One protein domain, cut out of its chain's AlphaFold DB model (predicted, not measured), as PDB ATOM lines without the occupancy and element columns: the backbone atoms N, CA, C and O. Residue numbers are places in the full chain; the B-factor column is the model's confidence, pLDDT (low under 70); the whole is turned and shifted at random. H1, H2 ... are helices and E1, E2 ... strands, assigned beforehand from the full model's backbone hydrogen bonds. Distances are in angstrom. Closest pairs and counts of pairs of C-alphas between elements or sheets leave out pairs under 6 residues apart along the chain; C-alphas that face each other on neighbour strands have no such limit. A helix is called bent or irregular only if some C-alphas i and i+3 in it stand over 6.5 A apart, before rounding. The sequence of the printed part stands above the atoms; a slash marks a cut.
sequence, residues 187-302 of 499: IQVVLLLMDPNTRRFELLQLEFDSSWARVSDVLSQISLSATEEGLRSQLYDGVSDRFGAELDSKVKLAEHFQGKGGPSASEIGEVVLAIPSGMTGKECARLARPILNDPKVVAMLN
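What this domain is: This is residues 187 to 302 of the 499 residues of the protein "Hypothetical protein" of Trieres chinensis (UniProt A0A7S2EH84). A strongly twisted sheet of four strands curls round helix H1 on one face, while H4, the longest helix, packs slantwise on the other. Short helices H2 and H3 sit at the sheet's borders, H5 follows at H4's far end, and the loop of residues 259 to 264 sticks out. The printed part has 116 residues, with elements in the order E1 E2 H1 H2 E3 H3 E4 H4 H5; the mixed sheet runs E2, E1, E4, E3, and the class is mixed, helices and strands. The whole is compact, with a radius of gyration of the C-alphas of 13.3 A and spans of 36 by 31 by 24 A.

How they stand to each other: E1, residues 187 to 194, and E2, residues 201 to 208, form an antiparallel hairpin; N 189 and O 206 are 2.8 A apart, within hydrogen-bond range. E4, residues 270 to 276, is parallel to E1, with N 192 and O 272 at 2.9 A. E3, residues 236 to 241, is antiparallel to E4, with N 240 and O 273 at 2.8 A. H1, residues 215 to 225, is on the sheet; its closest C-alphas to E3 are Leu 219 and Gly 238, 7.2 A. H2, residues 229 to 233, only grazes the sheet and touches H1 only at the corner, closest at the C-alphas of Ser 223 and Arg 232, 4.8 A. E2, H1, H2 and E3 form a split strand-helix-strand unit, two strands of one sheet joined through helices, with E1 and E4 between the two strands in the sheet; its crossover is right-handed. H3, residues 253 to 258, is close to but not clearly touching H1, the C-alphas of Val 215 and Leu 253 being closest at 5.9 A. H4, residues 281 to 292, is on the face opposite H1, at a height over the sheet of 8.2 A; helices on both faces, H1 and H3 on one and H4 on the other, make three layers. H5, residues 295 to 301, only grazes the sheet. Every O i to N i+4 pair is within hydrogen-bond range in H2, H3 and H5, against 6 of 8 in H4 and 3 of 7 in H1, where 7 of 8 O i to N i+3 pairs are.

Where its parts are: E1 begins at C-alpha 187 (-32.992, 19.437, 35.192) and is 22.3 A long; E2 is 21.9 A, H1 15.5 A, E4 19.2 A and H4 15.0 A. H4 is only just irregular, C-alphas 287 and 290 being 6.8 A apart. H5 ends at C-alpha 301 (-30.336, 32.041, 28.580).

The domain as a whole: The C-alphas of Glu 229 and Gly 261 are the two farthest apart, 37.8 A. The printed part has no cut. The links E3 to H3 and H3 to E4 are long, 11 residues each. Residues 259 to 268 have pLDDT under 70.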
ATOM      1  N   ILE A 187     -33.086  18.040  34.776       91.06
ATOM      2  CA  ILE A 187     -32.992  19.437  35.192       91.06
ATOM      3  C   ILE A 187     -31.816  20.057  34.452       91.06
ATOM      4  O   ILE A 187     -30.683  19.604  34.605       91.06
ATOM      5  N   GLN A 188     -32.078  21.118  33.698       92.44
ATOM      6  CA  GLN A 188     -31.027  21.926  33.096       92.44
ATOM      7  C   GLN A 188     -30.668  23.086  34.032       92.44
ATOM      8  O   GLN A 188     -31.534  23.858  34.447       92.44
ATOM      9  N   VAL A 189     -29.386  23.208  34.361       94.12
ATOM     10  CA  VAL A 189     -28.834  24.246  35.233       94.12
ATOM     11  C   VAL A 189     -27.815  25.048  34.438       94.12
ATOM     12  O   VAL A 189     -26.925  24.473  33.813       94.12
ATOM     13  N   VAL A 190     -27.916  26.377  34.476       96.00
ATOM     14  CA  VAL A 190     -26.886  27.246  33.901       96.00
ATOM     15  C   VAL A 190     -26.010  27.784  35.022       96.00
ATOM     16  O   VAL A 190     -26.452  28.584  35.842       96.00
ATOM     17  N   LEU A 191     -24.760  27.342  35.066       97.69
ATOM     18  CA  LEU A 191     -23.789  27.717  36.084       97.69
ATOM     19  C   LEU A 191     -22.879  28.837  35.568       97.69
ATOM     20  O   LEU A 191     -22.179  28.665  34.573       97.69
ATOM     21  N   LEU A 192     -22.862  29.976  36.262       98.25
ATOM     22  CA  LEU A 192     -21.929  31.073  36.012       98.25
ATOM     23  C   LEU A 192     -20.700  30.937  36.920       98.25
ATOM     24  O   LEU A 192     -20.808  31.027  38.146       98.25
ATOM     25  N   LEU A 193     -19.537  30.756  36.299       98.56
ATOM     26  CA  LEU A 193     -18.221  30.782  36.931       98.56
ATOM     27  C   LEU A 193     -17.589  32.159  36.746       98.56
ATOM     28  O   LEU A 193     -17.703  32.753  35.674       98.56
ATOM     29  N   MET A 194     -16.912  32.669  37.771       98.12
ATOM     30  CA  MET A 194     -16.223  33.959  37.723       98.12
ATOM     31  C   MET A 194     -14.897  33.884  38.478       98.12
ATOM     32  O   MET A 194     -14.834  33.311  39.567       98.12
ATOM     33  N   ASP A 195     -13.872  34.526  37.925       97.75
ATOM     34  CA  ASP A 195     -12.625  34.824  38.626       97.75
ATOM     35  C   ASP A 195     -12.654  36.301  39.058       97.75
ATOM     36  O   ASP A 195     -12.611  37.203  38.206       97.75
ATOM     37  N   PRO A 196     -12.731  36.591  40.370       95.06
ATOM     38  CA  PRO A 196     -12.823  37.958  40.871       95.06
ATOM     39  C   PRO A 196     -11.574  38.800  40.574       95.06
ATOM     40  O   PRO A 196     -11.674  40.029  40.526       95.06
ATOM     41  N   ASN A 197     -10.416  38.173  40.350       95.19
ATOM     42  CA  ASN A 197      -9.152  38.873  40.128       95.19
ATOM     43  C   ASN A 197      -9.018  39.337  38.679       95.19
ATOM     44  O   ASN A 197      -8.691  40.495  38.415       95.19
ATOM     45  N   THR A 198      -9.291  38.443  37.727       95.94
ATOM     46  CA  THR A 198      -9.146  38.738  36.292       95.94
ATOM     47  C   THR A 198     -10.422  39.281  35.653       95.94
ATOM     48  O   THR A 198     -10.373  39.773  34.524       95.94
ATOM     49  N   ARG A 199     -11.559  39.217  36.364       93.81
ATOM     50  CA  ARG A 199     -12.908  39.528  35.854       93.81
ATOM     51  C   ARG A 199     -13.318  38.669  34.656       93.81
ATOM     52  O   ARG A 199     -14.176  39.072  33.868       93.81
ATOM     53  N   ARG A 200     -12.697  37.501  34.496       97.00
ATOM     54  CA  ARG A 200     -13.107  36.499  33.514       97.00
ATOM     55  C   ARG A 200     -14.307  35.734  34.043       97.00
ATOM     56  O   ARG A 200     -14.453  35.553  35.251       97.00
ATOM     57  N   PHE A 201     -15.169  35.304  33.132       97.88
ATOM     58  CA  PHE A 201     -16.326  34.494  33.470       97.88
ATOM     59  C   PHE A 201     -16.602  33.464  32.380       97.88
ATOM     60  O   PHE A 201     -16.249  33.665  31.217       97.88
ATOM     61  N   GLU A 202     -17.262  32.381  32.770       98.19
ATOM     62  CA  GLU A 202     -17.679  31.292  31.891       98.19
ATOM     63  C   GLU A 202     -19.096  30.851  32.277       98.19
ATOM     64  O   GLU A 202     -19.443  30.819  33.457       98.19
ATOM     65  N   LEU A 203     -19.930  30.545  31.282       97.50
ATOM     66  CA  LEU A 203     -21.273  29.994  31.480       97.50
ATOM     67  C   LEU A 203     -21.261  28.525  31.066       97.50
ATOM     68  O   LEU A 203     -21.030  28.217  29.898       97.50
ATOM     69  N   LEU A 204     -21.552  27.638  32.010       97.12
ATOM     70  CA  LEU A 204     -21.676  26.206  31.778       97.12
ATOM     71  C   LEU A 204     -23.151  25.814  31.777       97.12
ATOM     72  O   LEU A 204     -23.901  26.191  32.674       97.12
ATOM     73  N   GLN A 205     -23.569  25.042  30.779       95.31
ATOM     74  CA  GLN A 205     -24.884  24.405  30.770       95.31
ATOM     75  C   GLN A 205     -24.709  22.962  31.222       95.31
ATOM     76  O   GLN A 205     -24.008  22.191  30.571       95.31
ATOM     77  N   LEU A 206     -25.317  22.623  32.351       95.75
ATOM     78  CA  LEU A 206     -25.218  21.314  32.978       95.75
ATOM     79  C   LEU A 206     -26.600  20.660  33.006       95.75
ATOM     80  O   LEU A 206     -27.610  21.330  33.219       95.75
ATOM     81  N   GLU A 207     -26.639  19.347  32.809       94.00
ATOM     82  CA  GLU A 207     -27.862  18.548  32.869       94.00
ATOM     83  C   GLU A 207     -27.751  17.529  34.001       94.00
ATOM     84  O   GLU A 207     -26.756  16.816  34.122       94.00
ATOM     85  N   PHE A 208     -28.783  17.473  34.836       94.88
ATOM     86  CA  PHE A 208     -28.824  16.639  36.028       94.88
ATOM     87  C   PHE A 208     -30.108  15.814  36.082       94.88
ATOM     88  O   PHE A 208     -31.170  16.258  35.647       94.88
ATOM     89  N   ASP A 209     -30.044  14.626  36.672       93.12
ATOM     90  CA  ASP A 209     -31.236  13.827  36.952       93.12
ATOM     91  C   ASP A 209     -32.005  14.426  38.139       93.12
ATOM     92  O   ASP A 209     -31.466  14.618  39.233       93.12
ATOM     93  N   SER A 210     -33.289  14.715  37.936       90.44
ATOM     94  CA  SER A 210     -34.156  15.337  38.942       90.44
ATOM     95  C   SER A 210     -34.353  14.492  40.201       90.44
ATOM     96  O   SER A 210     -34.665  15.040  41.262       90.44
ATOM     97  N   SER A 211     -34.171  13.176  40.118       91.38
ATOM     98  CA  SER A 211     -34.497  12.264  41.213       91.38
ATOM     99  C   SER A 211     -33.426  12.220  42.309       91.38
ATOM    100  O   SER A 211     -33.765  12.075  43.496       91.38
ATOM    101  N   TRP A 212     -32.150  12.392  41.949       94.31
ATOM    102  CA  TRP A 212     -31.018  12.237  42.869       94.31
ATOM    103  C   TRP A 212     -30.039  13.409  42.908       94.31
ATOM    104  O   TRP A 212     -29.337  13.523  43.914       94.31
ATOM    105  N   ALA A 213     -30.012  14.290  41.906       96.56
ATOM    106  CA  ALA A 213     -28.989  15.324  41.847       96.56
ATOM    107  C   ALA A 213     -29.098  16.354  42.980       96.56
ATOM    108  O   ALA A 213     -30.173  16.888  43.290       96.56
ATOM    109  N   ARG A 214     -27.949  16.652  43.583       97.44
ATOM    110  CA  ARG A 214     -27.766  17.596  44.687       97.44
ATOM    111  C   ARG A 214     -26.957  18.806  44.251       97.44
ATOM    112  O   ARG A 214     -26.257  18.790  43.242       97.44
ATOM    113  N   VAL A 215     -27.002  19.857  45.063       96.44
ATOM    114  CA  VAL A 215     -26.175  21.056  44.863       96.44
ATOM    115  C   VAL A 215     -24.674  20.723  44.913       96.44
ATOM    116  O   VAL A 215     -23.902  21.305  44.157       96.44
ATOM    117  N   SER A 216     -24.251  19.751  45.731       97.50
ATOM    118  CA  SER A 216     -22.861  19.261  45.746       97.50
ATOM    119  C   SER A 216     -22.382  18.741  44.389       97.50
ATOM    120  O   SER A 216     -21.216  18.915  44.036       97.50
ATOM    121  N   ASP A 217     -23.282  18.136  43.615       97.81
ATOM    122  CA  ASP A 217     -22.938  17.520  42.334       97.81
ATOM    123  C   ASP A 217     -22.587  18.606  41.308       97.81
ATOM    124  O   ASP A 217     -21.672  18.429  40.504       97.81
ATOM    125  N   VAL A 218     -23.222  19.781  41.411       97.56
ATOM    126  CA  VAL A 218     -22.898  20.969  40.607       97.56
ATOM    127  C   VAL A 218     -21.452  21.408  40.817       97.56
ATOM    128  O   VAL A 218     -20.757  21.680  39.842       97.56
ATOM    129  N   LEU A 219     -20.972  21.436  42.064       97.44
ATOM    130  CA  LEU A 219     -19.590  21.821  42.370       97.44
ATOM    131  C   LEU A 219     -18.583  20.814  41.812       97.44
ATOM    132  O   LEU A 219     -17.582  21.210  41.221       97.44
ATOM    133  N   SER A 220     -18.879  19.519  41.942       97.19
ATOM    134  CA  SER A 220     -18.010  18.451  41.429       97.19
ATOM    135  C   SER A 220     -17.862  18.478  39.901       97.19
ATOM    136  O   SER A 220     -16.838  18.060  39.362       97.19
ATOM    137  N   GLN A 221     -18.858  19.024  39.196       97.75
ATOM    138  CA  GLN A 221     -18.840  19.150  37.741       97.75
ATOM    139  C   GLN A 221     -17.963  20.297  37.231       97.75
ATOM    140  O   GLN A 221     -17.557  20.272  36.068       97.75
ATOM    141  N   ILE A 222     -17.631  21.287  38.069       97.62
ATOM    142  CA  ILE A 222     -16.859  22.464  37.641       97.62
ATOM    143  C   ILE A 222     -15.481  22.053  37.127       97.62
ATOM    144  O   ILE A 222     -15.091  22.440  36.026       97.62
ATOM    145  N   SER A 223     -14.768  21.210  37.879       97.12
ATOM    146  CA  SER A 223     -13.427  20.749  37.508       97.12
ATOM    147  C   SER A 223     -13.405  19.914  36.223       97.12
ATOM    148  O   SER A 223     -12.364  19.810  35.579       97.12
ATOM    149  N   LEU A 224     -14.540  19.317  35.850       97.12
ATOM    150  CA  LEU A 224     -14.673  18.477  34.658       97.12
ATOM    151  C   LEU A 224     -15.121  19.272  33.428       97.12
ATOM    152  O   LEU A 224     -14.723  18.948  32.312       97.12
ATOM    153  N   SER A 225     -15.944  20.301  33.636       97.62
ATOM    154  CA  SER A 225     -16.668  20.986  32.560       97.62
ATOM    155  C   SER A 225     -16.111  22.367  32.210       97.62
ATOM    156  O   SER A 225     -16.337  22.834  31.095       97.62
ATOM    157  N   ALA A 226     -15.396  23.032  33.125       97.94
ATOM    158  CA  ALA A 226     -14.824  24.352  32.864       97.94
ATOM    159  C   ALA A 226     -13.733  24.282  31.784       97.94
ATOM    160  O   ALA A 226     -12.790  23.488  31.883       97.94
ATOM    161  N   THR A 227     -13.851  25.122  30.752       97.69
ATOM    162  CA  THR A 227     -12.872  25.179  29.660       97.69
ATOM    163  C   THR A 227     -11.670  26.051  30.001       97.69
ATOM    164  O   THR A 227     -10.569  25.799  29.504       97.69
ATOM    165  N   GLU A 228     -11.847  27.052  30.866       97.38
ATOM    166  CA  GLU A 228     -10.755  27.914  31.304       97.38
ATOM    167  C   GLU A 228      -9.991  27.292  32.481       97.38
ATOM    168  O   GLU A 228     -10.563  26.911  33.501       97.38
ATOM    169  N   GLU A 229      -8.668  27.171  32.344       96.62
ATOM    170  CA  GLU A 229      -7.830  26.478  33.331       96.62
ATOM    171  C   GLU A 229      -7.820  27.167  34.707       96.62
ATOM    172  O   GLU A 229      -7.769  26.480  35.731       96.62
ATOM    173  N   GLY A 230      -7.920  28.500  34.740       96.81
ATOM    174  CA  GLY A 230      -8.017  29.274  35.977       96.81
ATOM    175  C   GLY A 230      -9.311  28.964  36.722       96.81
ATOM    176  O   GLY A 230      -9.273  28.544  37.875       96.81
ATOM    177  N   LEU A 231     -10.450  29.055  36.036       97.88
ATOM    178  CA  LEU A 231     -11.763  28.715  36.585       97.88
ATOM    179  C   LEU A 231     -11.878  27.238  36.982       97.88
ATOM    180  O   LEU A 231     -12.561  26.930  37.956       97.88
ATOM    181  N   ARG A 232     -11.205  26.330  36.267       97.81
ATOM    182  CA  ARG A 232     -11.200  24.889  36.558       97.81
ATOM    183  C   ARG A 232     -10.394  24.524  37.807       97.81
ATOM    184  O   ARG A 232     -10.771  23.604  38.524       97.81
ATOM    185  N   SER A 233      -9.271  25.205  38.033       97.50
ATOM    186  CA  SER A 233      -8.373  24.970  39.177       97.50
ATOM    187  C   SER A 233      -8.737  25.789  40.419       97.50
ATOM    188  O   SER A 233      -8.212  25.535  41.505       97.50
ATOM    189  N   GLN A 234      -9.642  26.758  40.276       97.81
ATOM    190  CA  GLN A 234     -10.160  27.568  41.370       97.81
ATOM    191  C   GLN A 234     -10.946  26.719  42.382       97.81
ATOM    192  O   GLN A 234     -11.703  25.820  42.018       97.81
ATOM    193  N   LEU A 235     -10.793  27.038  43.669       97.81
ATOM    194  CA  LEU A 235     -11.590  26.446  44.742       97.81
ATOM    195  C   LEU A 235     -12.924  27.185  44.878       97.81
ATOM    196  O   LEU A 235     -12.959  28.419  44.875       97.81
ATOM    197  N   TYR A 236     -14.005  26.425  45.038       98.25
ATOM    198  CA  TYR A 236     -15.355  26.949  45.212       98.25
ATOM    199  C   TYR A 236     -15.934  26.461  46.537       98.25
ATOM    200  O   TYR A 236     -15.945  25.260  46.802       98.25
ATOM    201  N   ASP A 237     -16.432  27.393  47.346       97.94
ATOM    202  CA  ASP A 237     -16.980  27.099  48.675       97.94
ATOM    203  C   ASP A 237     -18.466  26.701  48.604       97.94
ATOM    204  O   ASP A 237     -18.992  26.063  49.517       97.94
ATOM    205  N   GLY A 238     -19.167  27.068  47.525       98.19
ATOM    206  CA  GLY A 238     -20.604  26.845  47.413       98.19
ATOM    207  C   GLY A 238     -21.219  27.303  46.096       98.19
ATOM    208  O   GLY A 238     -20.531  27.709  45.158       98.19
ATOM    209  N   VAL A 239     -22.547  27.245  46.046       98.19
ATOM    210  CA  VAL A 239     -23.363  27.735  44.930       98.19
ATOM    211  C   VAL A 239     -24.413  28.687  45.496       98.19
ATOM    212  O   VAL A 239     -24.984  28.414  46.548       98.19
ATOM    213  N   SER A 240     -24.694  29.797  44.819       97.94
ATOM    214  CA  SER A 240     -25.792  30.705  45.168       97.94
ATOM    215  C   SER A 240     -26.740  30.932  43.999       97.94
ATOM    216  O   SER A 240     -26.371  30.757  42.840       97.94
ATOM    217  N   ASP A 241     -27.959  31.378  44.282       96.19
ATOM    218  CA  ASP A 241     -28.867  31.869  43.249       96.19
ATOM    219  C   ASP A 241     -28.427  33.240  42.690       96.19
ATOM    220  O   ASP A 241     -27.493  33.884  43.184       96.19
ATOM    221  N   ARG A 242     -29.130  33.723  41.659       95.44
ATOM    222  CA  ARG A 242     -28.881  35.035  41.027       95.44
ATOM    223  C   ARG A 242     -29.014  36.240  41.975       95.44
ATOM    224  O   ARG A 242     -28.606  37.344  41.619       95.44
ATOM    225  N   PHE A 243     -29.627  36.057  43.144       95.62
ATOM    226  CA  PHE A 243     -29.815  37.088  44.167       95.62
ATOM    227  C   PHE A 243     -28.775  36.988  45.291       95.62
ATOM    228  O   PHE A 243     -28.754  37.836  46.187       95.62
ATOM    229  N   GLY A 244     -27.893  35.988  45.228       96.81
ATOM    230  CA  GLY A 244     -26.840  35.744  46.202       96.81
ATOM    231  C   GLY A 244     -27.311  34.986  47.438       96.81
ATOM    232  O   GLY A 244     -26.639  35.048  48.466       96.81
ATOM    233  N   ALA A 245     -28.461  34.304  47.368       97.00
ATOM    234  CA  ALA A 245     -28.869  33.354  48.394       97.00
ATOM    235  C   ALA A 245     -28.141  32.025  48.168       97.00
ATOM    236  O   ALA A 245     -28.262  31.413  47.107       97.00
ATOM    237  N   GLU A 246     -27.361  31.604  49.156       97.56
ATOM    238  CA  GLU A 246     -26.573  30.374  49.097       97.56
ATOM    239  C   GLU A 246     -27.490  29.145  49.133       97.56
ATOM    240  O   GLU A 246     -28.474  29.100  49.876       97.56
ATOM    241  N   LEU A 247     -27.183  28.167  48.285       96.62
ATOM    242  CA  LEU A 247     -27.893  26.901  48.172       96.62
ATOM    243  C   LEU A 247     -27.217  25.864  49.072       96.62
ATOM    244  O   LEU A 247     -25.989  25.785  49.132       96.62
ATOM    245  N   ASP A 248     -28.008  25.043  49.763       97.06
ATOM    246  CA  ASP A 248     -27.459  24.012  50.643       97.06
ATOM    247  C   ASP A 248     -26.983  22.815  49.811       97.06
ATOM    248  O   ASP A 248     -27.762  22.171  49.109       97.06
ATOM    249  N   SER A 249     -25.695  22.489  49.943       96.62
ATOM    250  CA  SER A 249     -25.027  21.341  49.316       96.62
ATOM    251  C   SER A 249     -25.798  20.012  49.397       96.62
ATOM    252  O   SER A 249     -25.689  19.187  48.490       96.62
ATOM    253  N   LYS A 250     -26.573  19.788  50.468       96.56
ATOM    254  CA  LYS A 250     -27.264  18.517  50.741       96.56
ATOM    255  C   LYS A 250     -28.653  18.433  50.119       96.56
ATOM    256  O   LYS A 250     -29.202  17.334  50.027       96.56
ATOM    257  N   VAL A 251     -29.225  19.568  49.731       95.25
ATOM    258  CA  VAL A 251     -30.590  19.654  49.211       95.25
ATOM    259  C   VAL A 251     -30.606  19.249  47.738       95.25
ATOM    260  O   VAL A 251     -29.656  19.494  46.984       95.25
ATOM    261  N   LYS A 252     -31.686  18.582  47.320       95.56
ATOM    262  CA  LYS A 252     -31.870  18.193  45.921       95.56
ATOM    263  C   LYS A 252     -32.089  19.425  45.053       95.56
ATOM    264  O   LYS A 252     -32.845  20.324  45.420       95.56
ATOM    265  N   LEU A 253     -31.517  19.425  43.853       93.31
ATOM    266  CA  LEU A 253     -31.717  20.508  42.885       93.31
ATOM    267  C   LEU A 253     -33.203  20.708  42.558       93.31
ATOM    268  O   LEU A 253     -33.687  21.836  42.499       93.31
ATOM    269  N   ALA A 254     -33.951  19.607  42.441       91.62
ATOM    270  CA  ALA A 254     -35.392  19.628  42.209       91.62
ATOM    271  C   ALA A 254     -36.154  20.454  43.261       91.62
ATOM    272  O   ALA A 254     -37.031  21.236  42.907       91.62
ATOM    273  N   GLU A 255     -35.800  20.323  44.541       91.19
ATOM    274  CA  GLU A 255     -36.485  21.012  45.643       91.19
ATOM    275  C   GLU A 255     -36.247  22.527  45.592       91.19
ATOM    276  O   GLU A 255     -37.176  23.313  45.792       91.19
ATOM    277  N   HIS A 256     -35.028  22.946  45.239       89.19
ATOM    278  CA  HIS A 256     -34.684  24.360  45.094       89.19
ATOM    279  C   HIS A 256     -35.387  25.034  43.911       89.19
ATOM    280  O   HIS A 256     -35.815  26.185  44.032       89.19
ATOM    281  N   PHE A 257     -35.537  24.330  42.786       85.75
ATOM    282  CA  PHE A 257     -36.109  24.906  41.567       85.75
ATOM    283  C   PHE A 257     -37.636  24.766  41.475       85.75
ATOM    284  O   PHE A 257     -38.290  25.603  40.858       85.75
ATOM    285  N   GLN A 258     -38.241  23.770  42.131       80.38
ATOM    286  CA  GLN A 258     -39.699  23.565  42.111       80.38
ATOM    287  C   GLN A 258     -40.445  24.377  43.186       80.38
ATOM    288  O   GLN A 258     -41.631  24.665  43.030       80.38
ATOM    289  N   GLY A 259     -39.775  24.785  44.271       64.94
ATOM    290  CA  GLY A 259     -40.429  25.354  45.458       64.94
ATOM    291  C   GLY A 259     -40.968  26.789  45.344       64.94
ATOM    292  O   GLY A 259     -41.696  27.225  46.232       64.94
ATOM    293  N   LYS A 260     -40.646  27.553  44.289       63.28
ATOM    294  CA  LYS A 260     -40.958  29.001  44.224       63.28
ATOM    295  C   LYS A 260     -42.258  29.373  43.495       63.28
ATOM    296  O   LYS A 260     -42.480  30.552  43.241       63.28
ATOM    297  N   GLY A 261     -43.129  28.412  43.167       56.56
ATOM    298  CA  GLY A 261     -44.449  28.691  42.571       56.56
ATOM    299  C   GLY A 261     -44.407  29.428  41.222       56.56
ATOM    300  O   GLY A 261     -45.419  29.970  40.783       56.56
ATOM    301  N   GLY A 262     -43.234  29.474  40.584       55.78
ATOM    302  CA  GLY A 262     -43.053  30.014  39.244       55.78
ATOM    303  C   GLY A 262     -43.616  29.064  38.183       55.78
ATOM    304  O   GLY A 262     -43.832  27.884  38.478       55.78
ATOM    305  N   PRO A 263     -43.875  29.563  36.959       52.00
ATOM    306  CA  PRO A 263     -44.264  28.715  35.837       52.00
ATOM    307  C   PRO A 263     -43.289  27.542  35.753       52.00
ATOM    308  O   PRO A 263     -42.084  27.753  35.854       52.00
ATOM    309  N   SER A 264     -43.861  26.333  35.689       53.28
ATOM    310  CA  SER A 264     -43.210  25.019  35.666       53.28
ATOM    311  C   SER A 264     -41.712  25.102  35.364       53.28
ATOM    312  O   SER A 264     -41.352  25.578  34.288       53.28
ATOM    313  N   ALA A 265     -40.871  24.610  36.285       54.28
ATOM    314  CA  ALA A 265     -39.395  24.572  36.254       54.28
ATOM    315  C   ALA A 265     -38.764  23.881  35.014       54.28
ATOM    316  O   ALA A 265     -37.608  23.478  35.028       54.28
ATOM    317  N   SER A 266     -39.545  23.701  33.957       53.59
ATOM    318  CA  SER A 266     -39.261  22.986  32.731       53.59
ATOM    319  C   SER A 266     -38.986  23.899  31.529       53.59
ATOM    320  O   SER A 266     -38.595  23.359  30.500       53.59
ATOM    321  N   GLU A 267     -39.205  25.222  31.593       63.44
ATOM    322  CA  GLU A 267     -39.063  26.083  30.395       63.44
ATOM    323  C   GLU A 267     -37.852  27.023  30.378       63.44
ATOM    324  O   GLU A 267     -37.435  27.432  29.295       63.44
ATOM    325  N   ILE A 268     -37.265  27.353  31.532       64.00
ATOM    326  CA  ILE A 268     -36.077  28.213  31.607       64.00
ATOM    327  C   ILE A 268     -35.105  27.569  32.594       64.00
ATOM    328  O   ILE A 268     -35.455  27.381  33.759       64.00
ATOM    329  N   GLY A 269     -33.909  27.204  32.125       75.50
ATOM    330  CA  GLY A 269     -32.851  26.689  32.995       75.50
ATOM    331  C   GLY A 269     -32.523  27.715  34.080       75.50
ATOM    332  O   GLY A 269     -32.327  28.895  33.780       75.50
ATOM    333  N   GLU A 270     -32.495  27.294  35.346       88.69
ATOM    334  CA  GLU A 270     -32.209  28.228  36.436       88.69
ATOM    335  C   GLU A 270     -30.723  28.599  36.417       88.69
ATOM    336  O   GLU A 270     -29.843  27.738  36.308       88.69
ATOM    337  N   VAL A 271     -30.455  29.902  36.521       94.69
ATOM    338  CA  VAL A 271     -29.094  30.433  36.584       94.69
ATOM    339  C   VAL A 271     -28.612  30.423  38.026       94.69
ATOM    340  O   VAL A 271     -29.197  31.078  38.894       94.69
ATOM    341  N   VAL A 272     -27.508  29.728  38.262       97.25
ATOM    342  CA  VAL A 272     -26.825  29.653  39.553       97.25
ATOM    343  C   VAL A 272     -25.390  30.158  39.425       97.25
ATOM    344  O   VAL A 272     -24.804  30.160  38.345       97.25
ATOM    345  N   LEU A 273     -24.828  30.623  40.532       98.38
ATOM    346  CA  LEU A 273     -23.500  31.222  40.612       98.38
ATOM    347  C   LEU A 273     -22.601  30.313  41.443       98.38
ATOM    348  O   LEU A 273     -22.957  29.992  42.576       98.38
ATOM    349  N   ALA A 274     -21.438  29.929  40.924       98.56
ATOM    350  CA  ALA A 274     -20.422  29.308  41.769       98.56
ATOM    351  C   ALA A 274     -19.795  30.379  42.673       98.56
ATOM    352  O   ALA A 274     -19.551  31.498  42.226       98.56
ATOM    353  N   ILE A 275     -19.546  30.055  43.939       98.56
ATOM    354  CA  ILE A 275     -18.980  30.977  44.928       98.56
ATOM    355  C   ILE A 275     -17.484  30.669  45.064       98.56
ATOM    356  O   ILE A 275     -17.145  29.628  45.631       98.56
ATOM    357  N   PRO A 276     -16.583  31.523  44.539       98.38
ATOM    358  CA  PRO A 276     -15.145  31.356  44.714       98.38
ATOM    359  C   PRO A 276     -14.764  31.376  46.189       98.38
ATOM    360  O   PRO A 276     -15.391  32.084  46.982       98.38
ATOM    361  N   SER A 277     -13.706  30.653  46.540       97.88
ATOM    362  CA  SER A 277     -13.259  30.602  47.925       97.88
ATOM    363  C   SER A 277     -12.924  31.989  48.477       97.88
ATOM    364  O   SER A 277     -12.221  32.779  47.838       97.88
ATOM    365  N   GLY A 278     -13.465  32.303  49.655       97.38
ATOM    366  CA  GLY A 278     -13.303  33.609  50.301       97.38
ATOM    367  C   GLY A 278     -14.254  34.712  49.815       97.38
ATOM    368  O   GLY A 278     -14.092  35.863  50.222       97.38
ATOM    369  N   MET A 279     -15.248  34.388  48.983       98.12
ATOM    370  CA  MET A 279     -16.354  35.285  48.634       98.12
ATOM    371  C   MET A 279     -17.680  34.808  49.230       98.12
ATOM    372  O   MET A 279     -17.895  33.622  49.443       98.12
ATOM    373  N   THR A 280     -18.608  35.739  49.450       98.44
ATOM    374  CA  THR A 280     -19.995  35.411  49.824       98.44
ATOM    375  C   THR A 280     -20.912  35.341  48.600       98.44
ATOM    376  O   THR A 280     -20.672  36.019  47.592       98.44
ATOM    377  N   GLY A 281     -22.032  34.612  48.693       97.88
ATOM    378  CA  GLY A 281     -23.026  34.555  47.608       97.88
ATOM    379  C   GLY A 281     -23.533  35.941  47.171       97.88
ATOM    380  O   GLY A 281     -23.702  36.214  45.982       97.88
ATOM    381  N   LYS A 282     -23.693  36.879  48.116       98.19
ATOM    382  CA  LYS A 282     -24.120  38.266  47.837       98.19
ATOM    383  C   LYS A 282     -23.101  39.055  47.019       98.19
ATOM    384  O   LYS A 282     -23.480  39.821  46.130       98.19
ATOM    385  N   GLU A 283     -21.817  38.906  47.323       98.06
ATOM    386  CA  GLU A 283     -20.749  39.558  46.563       98.06
ATOM    387  C   GLU A 283     -20.641  38.966  45.161       98.06
ATOM    388  O   GLU A 283     -20.510  39.720  44.194       98.06
ATOM    389  N   CYS A 284     -20.785  37.643  45.055       98.06
ATOM    390  CA  CYS A 284     -20.828  36.926  43.789       98.06
ATOM    391  C   CYS A 284     -21.988  37.433  42.911       98.06
ATOM    392  O   CYS A 284     -21.772  37.874  41.781       98.06
ATOM    393  N   ALA A 285     -23.204  37.533  43.459       97.81
ATOM    394  CA  ALA A 285     -24.362  38.083  42.750       97.81
ATOM    395  C   ALA A 285     -24.167  39.540  42.299       97.81
ATOM    396  O   ALA A 285     -24.607  39.928  41.213       97.81
ATOM    397  N   ARG A 286     -23.464  40.358  43.091       97.75
ATOM    398  CA  ARG A 286     -23.129  41.735  42.705       97.75
ATOM    399  C   ARG A 286     -22.206  41.780  41.483       97.75
ATOM    400  O   ARG A 286     -22.416  42.639  40.628       97.75
ATOM    401  N   LEU A 287     -21.224  40.879  41.394       97.25
ATOM    402  CA  LEU A 287     -20.337  40.752  40.228       97.25
ATOM    403  C   LEU A 287     -21.048  40.142  39.013       97.25
ATOM    404  O   LEU A 287     -20.777  40.553  37.889       97.25
ATOM    405  N   ALA A 288     -21.986  39.222  39.238       97.62
ATOM    406  CA  ALA A 288     -22.762  38.586  38.178       97.62
ATOM    407  C   ALA A 288     -23.770  39.539  37.520       97.62
ATOM    408  O   ALA A 288     -24.099  39.387  36.346       97.62
ATOM    409  N   ARG A 289     -24.275  40.540  38.250       97.50
ATOM    410  CA  ARG A 289     -25.379  41.400  37.791       97.50
ATOM    411  C   ARG A 289     -25.132  42.092  36.440       97.50
ATOM    412  O   ARG A 289     -26.041  42.057  35.616       97.50
ATOM    413  N   PRO A 290     -23.962  42.703  36.161       97.44
ATOM    414  CA  PRO A 290     -23.690  43.292  34.851       97.44
ATOM    415  C   PRO A 290     -23.653  42.256  33.719       97.44
ATOM    416  O   PRO A 290     -24.059  42.576  32.611       97.44
ATOM    417  N   ILE A 291     -23.210  41.025  34.004       97.19
ATOM    418  CA  ILE A 291     -23.142  39.920  33.033       97.19
ATOM    419  C   ILE A 291     -24.554  39.418  32.721       97.19
ATOM    420  O   ILE A 291     -24.940  39.313  31.562       97.19
ATOM    421  N   LEU A 292     -25.351  39.155  33.759       95.81
ATOM    422  CA  LEU A 292     -26.708  38.621  33.624       95.81
ATOM    423  C   LEU A 292     -27.720  39.646  33.093       95.81
ATOM    424  O   LEU A 292     -28.773  39.253  32.602       95.81
ATOM    425  N   ASN A 293     -27.410  40.942  33.175       95.94
ATOM    426  CA  ASN A 293     -28.211  42.006  32.572       95.94
ATOM    427  C   ASN A 293     -27.797  42.327  31.125       95.94
ATOM    428  O   ASN A 293     -28.445  43.165  30.493       95.94
ATOM    429  N   ASP A 294     -26.729  41.718  30.599       96.75
ATOM    430  CA  ASP A 294     -26.339  41.923  29.207       96.75
ATOM    431  C   ASP A 294     -27.408  41.317  28.276       96.75
ATOM    432  O   ASP A 294     -27.721  40.128  28.398       96.75
ATOM    433  N   PRO A 295     -27.968  42.084  27.321       95.19
ATOM    434  CA  PRO A 295     -29.036  41.595  26.450       95.19
ATOM    435  C   PRO A 295     -28.673  40.333  25.661       95.19
ATOM    436  O   PRO A 295     -29.544  39.510  25.389       95.19
ATOM    437  N   LYS A 296     -27.398  40.150  25.299       94.19
ATOM    438  CA  LYS A 296     -26.941  38.953  24.582       94.19
ATOM    439  C   LYS A 296     -26.927  37.745  25.502       94.19
ATOM    440  O   LYS A 296     -27.340  36.670  25.083       94.19
ATOM    441  N   VAL A 297     -26.493  37.916  26.751       93.50
ATOM    442  CA  VAL A 297     -26.530  36.846  27.757       93.50
ATOM    443  C   VAL A 297     -27.974  36.465  28.061       93.50
ATOM    444  O   VAL A 297     -28.309  35.286  28.017       93.50
ATOM    445  N   VAL A 298     -28.861  37.444  28.246       92.31
ATOM    446  CA  VAL A 298     -30.300  37.198  28.426       92.31
ATOM    447  C   VAL A 298     -30.897  36.441  27.232       92.31
ATOM    448  O   VAL A 298     -31.680  35.515  27.435       92.31
ATOM    449  N   ALA A 299     -30.510  36.778  25.998       90.38
ATOM    450  CA  ALA A 299     -30.955  36.058  24.804       90.38
ATOM    451  C   ALA A 299     -30.421  34.615  24.746       90.38
ATOM    452  O   ALA A 299     -31.144  33.715  24.329       90.38
ATOM    453  N   MET A 300     -29.183  34.371  25.195       88.75
ATOM    454  CA  MET A 300     -28.612  33.018  25.272       88.75
ATOM    455  C   MET A 300     -29.276  32.149  26.346       88.75
ATOM    456  O   MET A 300     -29.393  30.940  26.163       88.75
ATOM    457  N   LEU A 301     -29.704  32.747  27.461       89.62
ATOM    458  CA  LEU A 301     -30.336  32.041  28.580       89.62
ATOM    459  C   LEU A 301     -31.809  31.688  28.329       89.62
ATOM    460  O   LEU A 301     -32.355  30.835  29.023       89.62
ATOM    461  N   ASN A 302     -32.446  32.314  27.335       86.25
ATOM    462  CA  ASN A 302     -33.837  32.069  26.958       86.25
ATOM    463  C   ASN A 302     -33.918  31.467  25.540       86.25
ATOM    464  O   ASN A 302     -34.376  32.141  24.614       86.25
TER     465      ASN A 302